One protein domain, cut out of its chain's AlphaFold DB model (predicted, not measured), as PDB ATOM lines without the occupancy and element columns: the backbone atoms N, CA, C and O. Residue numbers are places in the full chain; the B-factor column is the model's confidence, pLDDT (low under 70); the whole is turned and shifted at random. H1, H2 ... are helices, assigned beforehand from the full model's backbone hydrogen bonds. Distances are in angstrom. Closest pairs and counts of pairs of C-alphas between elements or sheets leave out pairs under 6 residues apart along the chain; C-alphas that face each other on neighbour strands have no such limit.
ATOM      1  N   ARG A   6      17.065  -4.885  93.074       88.31
ATOM      2  CA  ARG A   6      17.421  -4.500  91.694       88.31
ATOM      3  C   ARG A   6      16.722  -3.218  91.255       88.31
ATOM      4  O   ARG A   6      17.364  -2.308  90.756       88.31
ATOM      5  N   ALA A   7      15.419  -3.120  91.510       88.25
ATOM      6  CA  ALA A   7      14.662  -1.910  91.208       88.25
ATOM      7  C   ALA A   7      15.206  -0.703  91.988       88.25
ATOM      8  O   ALA A   7      15.217   0.414  91.478       88.25
ATOM      9  N   MET A   8      15.697  -0.924  93.212       92.38
ATOM     10  CA  MET A   8      16.379   0.123  93.969       92.38
ATOM     11  C   MET A   8      17.708   0.544  93.336       92.38
ATOM     12  O   MET A   8      17.976   1.738  93.257       92.38
ATOM     13  N   GLU A   9      18.527  -0.397  92.863       94.81
ATOM     14  CA  GLU A   9      19.769  -0.081  92.143       94.81
ATOM     15  C   GLU A   9      19.494   0.771  90.893       94.81
ATOM     16  O   GLU A   9      20.136   1.808  90.713       94.81
ATOM     17  N   ASP A  10      18.476   0.418  90.103       94.31
ATOM     18  CA  ASP A  10      18.075   1.176  88.909       94.31
ATOM     19  C   ASP A  10      17.594   2.596  89.254       94.31
ATOM     20  O   ASP A  10      17.940   3.570  88.579       94.31
ATOM     21  N   VAL A  11      16.823   2.747  90.338       94.62
ATOM     22  CA  VAL A  11      16.412   4.064  90.852       94.62
ATOM     23  C   VAL A  11      17.638   4.881  91.259       94.62
ATOM     24  O   VAL A  11      17.738   6.058  90.899       94.62
ATOM     25  N   MET A  12      18.586   4.273  91.973       96.06
ATOM     26  CA  MET A  12      19.790   4.957  92.444       96.06
ATOM     27  C   MET A  12      20.711   5.375  91.294       96.06
ATOM     28  O   MET A  12      21.263   6.472  91.357       96.06
ATOM     29  N   ASP A  13      20.814   4.589  90.219       96.81
ATOM     30  CA  ASP A  13      21.499   4.995  88.982       96.81
ATOM     31  C   ASP A  13      20.888   6.280  88.397       96.81
ATOM     32  O   ASP A  13      21.596   7.245  88.088       96.81
ATOM     33  N   LYS A  14      19.553   6.360  88.306       96.38
ATOM     34  CA  LYS A  14      18.881   7.577  87.814       96.38
ATOM     35  C   LYS A  14      19.092   8.767  88.735       96.38
ATOM     36  O   LYS A  14      19.317   9.871  88.240       96.38
ATOM     37  N   VAL A  15      19.078   8.563  90.049       96.81
ATOM     38  CA  VAL A  15      19.367   9.622  91.028       96.81
ATOM     39  C   VAL A  15      20.801  10.138  90.878       96.81
ATOM     40  O   VAL A  15      20.998  11.352  90.819       96.81
ATOM     41  N   GLN A  16      21.794   9.250  90.758       97.38
ATOM     42  CA  GLN A  16      23.207   9.625  90.590       97.38
ATOM     43  C   GLN A  16      23.441  10.446  89.318       97.38
ATOM     44  O   GLN A  16      24.197  11.418  89.331       97.38
ATOM     45  N   ASN A  17      22.716  10.122  88.248       97.12
ATOM     46  CA  ASN A  17      22.751  10.850  86.981       97.12
ATOM     47  C   ASN A  17      21.792  12.058  86.932       97.12
ATOM     48  O   ASN A  17      21.586  12.640  85.870       97.12
ATOM     49  N   ARG A  18      21.214  12.471  88.073       95.94
ATOM     50  CA  ARG A  18      20.280  13.612  88.212       95.94
ATOM     51  C   ARG A  18      18.986  13.481  87.397       95.94
ATOM     52  O   ARG A  18      18.282  14.465  87.179       95.94
ATOM     53  N   HIS A  19      18.621  12.272  86.992       96.38
ATOM     54  CA  HIS A  19      17.388  11.966  86.272       96.38
ATOM     55  C   HIS A  19      16.218  11.717  87.240       96.38
ATOM     56  O   HIS A  19      15.621  10.642  87.263       96.38
ATOM     57  N   TYR A  20      15.872  12.711  88.062       93.81
ATOM     58  CA  TYR A  20      14.923  12.530  89.172       93.81
ATOM     59  C   TYR A  20      13.492  12.174  88.738       93.81
ATOM     60  O   TYR A  20      12.811  11.425  89.434       93.81
ATOM     61  N   GLN A  21      13.033  12.659  87.581       92.38
ATOM     62  CA  GLN A  21      11.721  12.280  87.031       92.38
ATOM     63  C   GLN A  21      11.687  10.801  86.620       92.38
ATOM     64  O   GLN A  21      10.727  10.092  86.924       92.38
ATOM     65  N   LEU A  22      12.769  10.306  86.007       93.38
ATOM     66  CA  LEU A  22      12.910   8.884  85.681       93.38
ATOM     67  C   LEU A  22      13.031   8.040  86.953       93.38
ATOM     68  O   LEU A  22      12.379   7.009  87.052       93.38
ATOM     69  N   ALA A  23      13.776   8.504  87.961       94.56
ATOM     70  CA  ALA A  23      13.853   7.842  89.264       94.56
ATOM     71  C   ALA A  23      12.471   7.728  89.942       94.56
ATOM     72  O   ALA A  23      12.125   6.678  90.489       94.56
ATOM     73  N   CYS A  24      11.655   8.786  89.870       94.19
ATOM     74  CA  CYS A  24      10.281   8.785  90.374       94.19
ATOM     75  C   CYS A  24       9.394   7.798  89.603       94.19
ATOM     76  O   CYS A  24       8.656   7.029  90.216       94.19
ATOM     77  N   THR A  25       9.524   7.769  88.274       94.06
ATOM     78  CA  THR A  25       8.800   6.829  87.406       94.06
ATOM     79  C   THR A  25       9.160   5.380  87.739       94.06
ATOM     80  O   THR A  25       8.271   4.599  88.049       94.06
ATOM     81  N   LEU A  26      10.449   5.036  87.815       93.31
ATOM     82  CA  LEU A  26      10.899   3.684  88.178       93.31
ATOM     83  C   LEU A  26      10.406   3.261  89.567       93.31
ATOM     84  O   LEU A  26       9.996   2.120  89.776       93.31
ATOM     85  N   THR A  27      10.397   4.193  90.523       93.00
ATOM     86  CA  THR A  27       9.859   3.927  91.864       93.00
ATOM     87  C   THR A  27       8.356   3.655  91.809       93.00
ATOM     88  O   THR A  27       7.881   2.716  92.446       93.00
ATOM     89  N   PHE A  28       7.603   4.444  91.038       93.00
ATOM     90  CA  PHE A  28       6.170   4.233  90.836       93.00
ATOM     91  C   PHE A  28       5.896   2.838  90.266       93.00
ATOM     92  O   PHE A  28       5.064   2.112  90.815       93.00
ATOM     93  N   GLU A  29       6.621   2.455  89.215       91.81
ATOM     94  CA  GLU A  29       6.472   1.158  88.552       91.81
ATOM     95  C   GLU A  29       6.803   0.004  89.498       91.81
ATOM     96  O   GLU A  29       6.040  -0.957  89.597       91.81
ATOM     97  N   ALA A  30       7.887   0.125  90.269       91.44
ATOM     98  CA  ALA A  30       8.295  -0.889  91.234       91.44
ATOM     99  C   ALA A  30       7.303  -1.044  92.400       91.44
ATOM    100  O   ALA A  30       7.113  -2.150  92.905       91.44
ATOM    101  N   VAL A  31       6.665   0.046  92.838       90.75
ATOM    102  CA  VAL A  31       5.673   0.022  93.927       90.75
ATOM    103  C   VAL A  31       4.333  -0.540  93.461       90.75
ATOM    104  O   VAL A  31       3.700  -1.298  94.198       90.75
ATOM    105  N   HIS A  32       3.883  -0.178  92.260       89.38
ATOM    106  CA  HIS A  32       2.561  -0.565  91.764       89.38
ATOM    107  C   HIS A  32       2.572  -1.862  90.946       89.38
ATOM    108  O   HIS A  32       1.522  -2.499  90.819       89.38
ATOM    109  N   GLY A  33       3.738  -2.275  90.437       85.75
ATOM    110  CA  GLY A  33       3.893  -3.399  89.512       85.75
ATOM    111  C   GLY A  33       3.279  -3.125  88.137       85.75
ATOM    112  O   GLY A  33       2.832  -4.060  87.480       85.75
ATOM    113  N   ALA A  34       3.188  -1.855  87.743       83.94
ATOM    114  CA  ALA A  34       2.558  -1.403  86.506       83.94
ATOM    115  C   ALA A  34       3.494  -0.432  85.785       83.94
ATOM    116  O   ALA A  34       4.035   0.461  86.432       83.94
ATOM    117  N   SER A  35       3.674  -0.606  84.474       83.00
ATOM    118  CA  SER A  35       4.493   0.290  83.653       83.00
ATOM    119  C   SER A  35       3.803   1.636  83.428       83.00
ATOM    120  O   SER A  35       2.571   1.727  83.399       83.00
ATOM    121  N   CYS A  36       4.597   2.689  83.254       81.81
ATOM    122  CA  CYS A  36       4.123   4.035  82.955       81.81
ATOM    123  C   CYS A  36       4.757   4.537  81.650       81.81
ATOM    124  O   CYS A  36       5.814   5.164  81.666       81.81
ATOM    125  N   ASP A  37       4.084   4.313  80.516       73.38
ATOM    126  CA  ASP A  37       4.618   4.643  79.182       73.38
ATOM    127  C   ASP A  37       4.911   6.144  78.982       73.38
ATOM    128  O   ASP A  37       5.795   6.515  78.214       73.38
ATOM    129  N   SER A  38       4.183   7.027  79.677       79.12
ATOM    130  CA  SER A  38       4.356   8.486  79.586       79.12
ATOM    131  C   SER A  38       5.308   9.080  80.632       79.12
ATOM    132  O   SER A  38       5.639  10.265  80.550       79.12
ATOM    133  N   GLY A  39       5.720   8.293  81.629       86.00
ATOM    134  CA  GLY A  39       6.466   8.768  82.794       86.00
ATOM    135  C   GLY A  39       5.676   9.694  83.733       86.00
ATOM    136  O   GLY A  39       4.609  10.222  83.409       86.00
ATOM    137  N   ILE A  40       6.222   9.901  84.934       90.62
ATOM    138  CA  ILE A  40       5.629  10.732  85.991       90.62
ATOM    139  C   ILE A  40       6.324  12.097  86.020       90.62
ATOM    140  O   ILE A  40       7.491  12.208  86.394       90.62
ATOM    141  N   ASN A  41       5.576  13.159  85.706       91.38
ATOM    142  CA  ASN A  41       6.121  14.523  85.624       91.38
ATOM    143  C   ASN A  41       5.561  15.504  86.664       91.38
ATOM    144  O   ASN A  41       6.081  16.610  86.795       91.38
ATOM    145  N   HIS A  42       4.520  15.126  87.411       92.94
ATOM    146  CA  HIS A  42       3.915  15.978  88.436       92.94
ATOM    147  C   HIS A  42       3.443  15.141  89.640       92.94
ATOM    148  O   HIS A  42       2.890  14.058  89.432       92.94
ATOM    149  N   PRO A  43       3.566  15.627  90.890       93.44
ATOM    150  CA  PRO A  43       3.109  14.889  92.073       93.44
ATOM    151  C   PRO A  43       1.628  14.481  92.015       93.44
ATOM    152  O   PRO A  43       1.274  13.352  92.348       93.44
ATOM    153  N   ASN A  44       0.756  15.360  91.510       94.31
ATOM    154  CA  ASN A  44      -0.667  15.029  91.351       94.31
ATOM    155  C   ASN A  44      -0.914  13.930  90.305       94.31
ATOM    156  O   ASN A  44      -1.893  13.195  90.434       94.31
ATOM    157  N   GLN A  45      -0.041  13.803  89.295       93.12
ATOM    158  CA  GLN A  45      -0.125  12.720  88.313       93.12
ATOM    159  C   GLN A  45       0.169  11.384  88.997       93.12
ATOM    160  O   GLN A  45      -0.640  10.466  88.905       93.12
ATOM    161  N   TYR A  46       1.255  11.327  89.780       93.50
ATOM    162  CA  TYR A  46       1.598  10.158  90.593       93.50
ATOM    163  C   TYR A  46       0.419   9.724  91.458       93.50
ATOM    164  O   TYR A  46       0.036   8.554  91.450       93.50
ATOM    165  N   PHE A  47      -0.185  10.662  92.189       94.31
ATOM    166  CA  PHE A  47      -1.312  10.351  93.061       94.31
ATOM    167  C   PHE A  47      -2.522   9.830  92.279       94.31
ATOM    168  O   PHE A  47      -3.070   8.784  92.622       94.31
ATOM    169  N   SER A  48      -2.918  10.537  91.220       93.69
ATOM    170  CA  SER A  48      -4.097  10.181  90.426       93.69
ATOM    171  C   SER A  48      -3.954   8.799  89.795       93.69
ATOM    172  O   SER A  48      -4.895   8.008  89.838       93.69
ATOM    173  N   ASP A  49      -2.780   8.470  89.260       92.25
ATOM    174  CA  ASP A  49      -2.543   7.163  88.645       92.25
ATOM    175  C   ASP A  49      -2.404   6.049  89.686       92.25
ATOM    176  O   ASP A  49      -2.968   4.972  89.497       92.25
ATOM    177  N   SER A  50      -1.776   6.328  90.835       91.94
ATOM    178  CA  SER A  50      -1.743   5.390  91.971       91.94
ATOM    179  C   SER A  50      -3.162   5.009  92.410       91.94
ATOM    180  O   SER A  50      -3.469   3.833  92.616       91.94
ATOM    181  N   GLN A  51      -4.054   6.001  92.521       93.50
ATOM    182  CA  GLN A  51      -5.452   5.791  92.904       93.50
ATOM    183  C   GLN A  51      -6.211   4.952  91.875       93.50
ATOM    184  O   GLN A  51      -6.936   4.037  92.264       93.50
ATOM    185  N   LYS A  52      -6.021   5.205  90.572       90.81
ATOM    186  CA  LYS A  52      -6.644   4.398  89.507       90.81
ATOM    187  C   LYS A  52      -6.233   2.927  89.603       90.81
ATOM    188  O   LYS A  52      -7.098   2.056  89.550       90.81
ATOM    189  N   ILE A  53      -4.941   2.646  89.797       90.25
ATOM    190  CA  ILE A  53      -4.425   1.270  89.922       90.25
ATOM    191  C   ILE A  53      -5.010   0.578  91.159       90.25
ATOM    192  O   ILE A  53      -5.430  -0.580  91.089       90.25
ATOM    193  N   LEU A  54      -5.069   1.279  92.295       89.69
ATOM    194  CA  LEU A  54      -5.614   0.726  93.534       89.69
ATOM    195  C   LEU A  54      -7.114   0.419  93.417       89.69
ATOM    196  O   LEU A  54      -7.561  -0.653  93.822       89.69
ATOM    197  N   GLN A  55      -7.891   1.327  92.824       90.25
ATOM    198  CA  GLN A  55      -9.326   1.126  92.604       90.25
ATOM    199  C   GLN A  55      -9.602  -0.024  91.628       90.25
ATOM    200  O   GLN A  55     -10.521  -0.810  91.866       90.25
ATOM    201  N   ALA A  56      -8.792  -0.166  90.574       87.06
ATOM    202  CA  ALA A  56      -8.885  -1.287  89.643       87.06
ATOM    203  C   ALA A  56      -8.619  -2.630  90.343       87.06
ATOM    204  O   ALA A  56      -9.396  -3.572  90.178       87.06
ATOM    205  N   LYS A  57      -7.586  -2.713  91.196       82.00
ATOM    206  CA  LYS A  57      -7.320  -3.905  92.024       82.00
ATOM    207  C   LYS A  57      -8.490  -4.241  92.951       82.00
ATOM    208  O   LYS A  57      -8.863  -5.404  93.056       82.00
ATOM    209  N   ASN A  58      -9.100  -3.238  93.578       79.44
ATOM    210  CA  ASN A  58     -10.234  -3.457  94.478       79.44
ATOM    211  C   ASN A  58     -11.480  -3.974  93.745       79.44
ATOM    212  O   ASN A  58     -12.146  -4.864  94.260       79.44
ATOM    213  N   HIS A  59     -11.773  -3.466  92.542       72.31
ATOM    214  CA  HIS A  59     -12.861  -4.000  91.712       72.31
ATOM    215  C   HIS A  59     -12.580  -5.425  91.221       72.31
ATOM    216  O   HIS A  59     -13.493  -6.239  91.172       72.31
ATOM    217  N   SER A  60     -11.321  -5.735  90.901       71.06
ATOM    218  CA  SER A  60     -10.908  -7.071  90.446       71.06
ATOM    219  C   SER A  60     -11.069  -8.139  91.533       71.06
ATOM    220  O   SER A  60     -11.358  -9.285  91.224       71.06
ATOM    221  N   ASN A  61     -10.890  -7.763  92.802       61.62
ATOM    222  CA  ASN A  61     -11.000  -8.671  93.948       61.62
ATOM    223  C   ASN A  61     -12.441  -8.852  94.460       61.62
ATOM    224  O   ASN A  61     -12.654  -9.622  95.394       61.62
ATOM    225  N   ALA A  62     -13.406  -8.103  93.920       57.84
ATOM    226  CA  ALA A  62     -14.810  -8.142  94.331       57.84
ATOM    227  C   ALA A  62     -15.704  -8.993  93.403       57.84
ATOM    228  O   ALA A  62     -16.899  -9.111  93.675       57.84
TER     229      ALA A  62
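This is residues 6 to 62 of the 63 residues of an uncharacterized protein of Cannabis sativa (UniProt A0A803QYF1). The longest helix, H3, is one side of a flat row of three nearly parallel helices: H2 is in the middle, and H1 is on its far side, joined to it in a close helical hairpin. H3 is set more loosely beside H2, the loop of residues 33 to 42 bulges out from one face of the row as the chain folds back from H2 to H3, and residues 55 to 62, at the far end of H3, stick out. The printed part has 57 residues, with three named helices in the order H1, H2, H3 and no named strand; its class is all helix. It is only just loose, close to compact, with a radius of gyration of the C-alphas of 12.5 A, and its elongated outline spans 42 by 24 by 15 A.

Start at the longest helix, H3, residues 43 to 60, and look from it to H2, residues 20 to 32. They only just touch, with 3 pairs of C-alphas within 8 A; the closest C-alphas are those of Ser 50 and His 32, 7.4 A apart. H3 touches H2 with residues 46 to 53 alone, and H2 touches H3 with residues 28 to 32 alone. Their lines stand at a shallow tilt of 14 degrees and they run the same way, with centres 14.4 A apart. Now go on to H1, residues 6 to 16, which touches H2 with 16 pairs of C-alphas within 8 A. Here the closest C-alphas are those of Val 11 and Ala 23, 4.8 A apart. H1 and H2 run opposite ways at a shallow tilt of 16 degrees and form a helical hairpin. H1 and H3 are apart. In H1, H2 and H3, every O i to N i+4 pair is within hydrogen-bond range.

Find C-alpha 43 at (3.109, 14.889, 92.073); from there H3 runs 26.1 A to C-alpha 60 at (-10.908, -7.071, 90.446). H2 runs from Tyr 20 to His 32, 18.2 A from first to last C-alpha. H1 begins at Arg 6, with its C-alpha at (17.421, -4.500, 91.694), and ends at Gln 16, 15.3 A away.

Look for the two C-alphas farthest apart at Asn 17 and Ala 62, 42.7 A from each other. The printed part has no cut. The link from H1 to H2 is tight, with 3 residues, and the link from H2 to H3 is short, with 10. Residues 55 to 62, of which 55 to 60 belong to H3, stand free; without them the body spans 30 by 21 by 15 A. The mean pLDDT of the printed part is 89.3, and residues 61 to 62 are under 70.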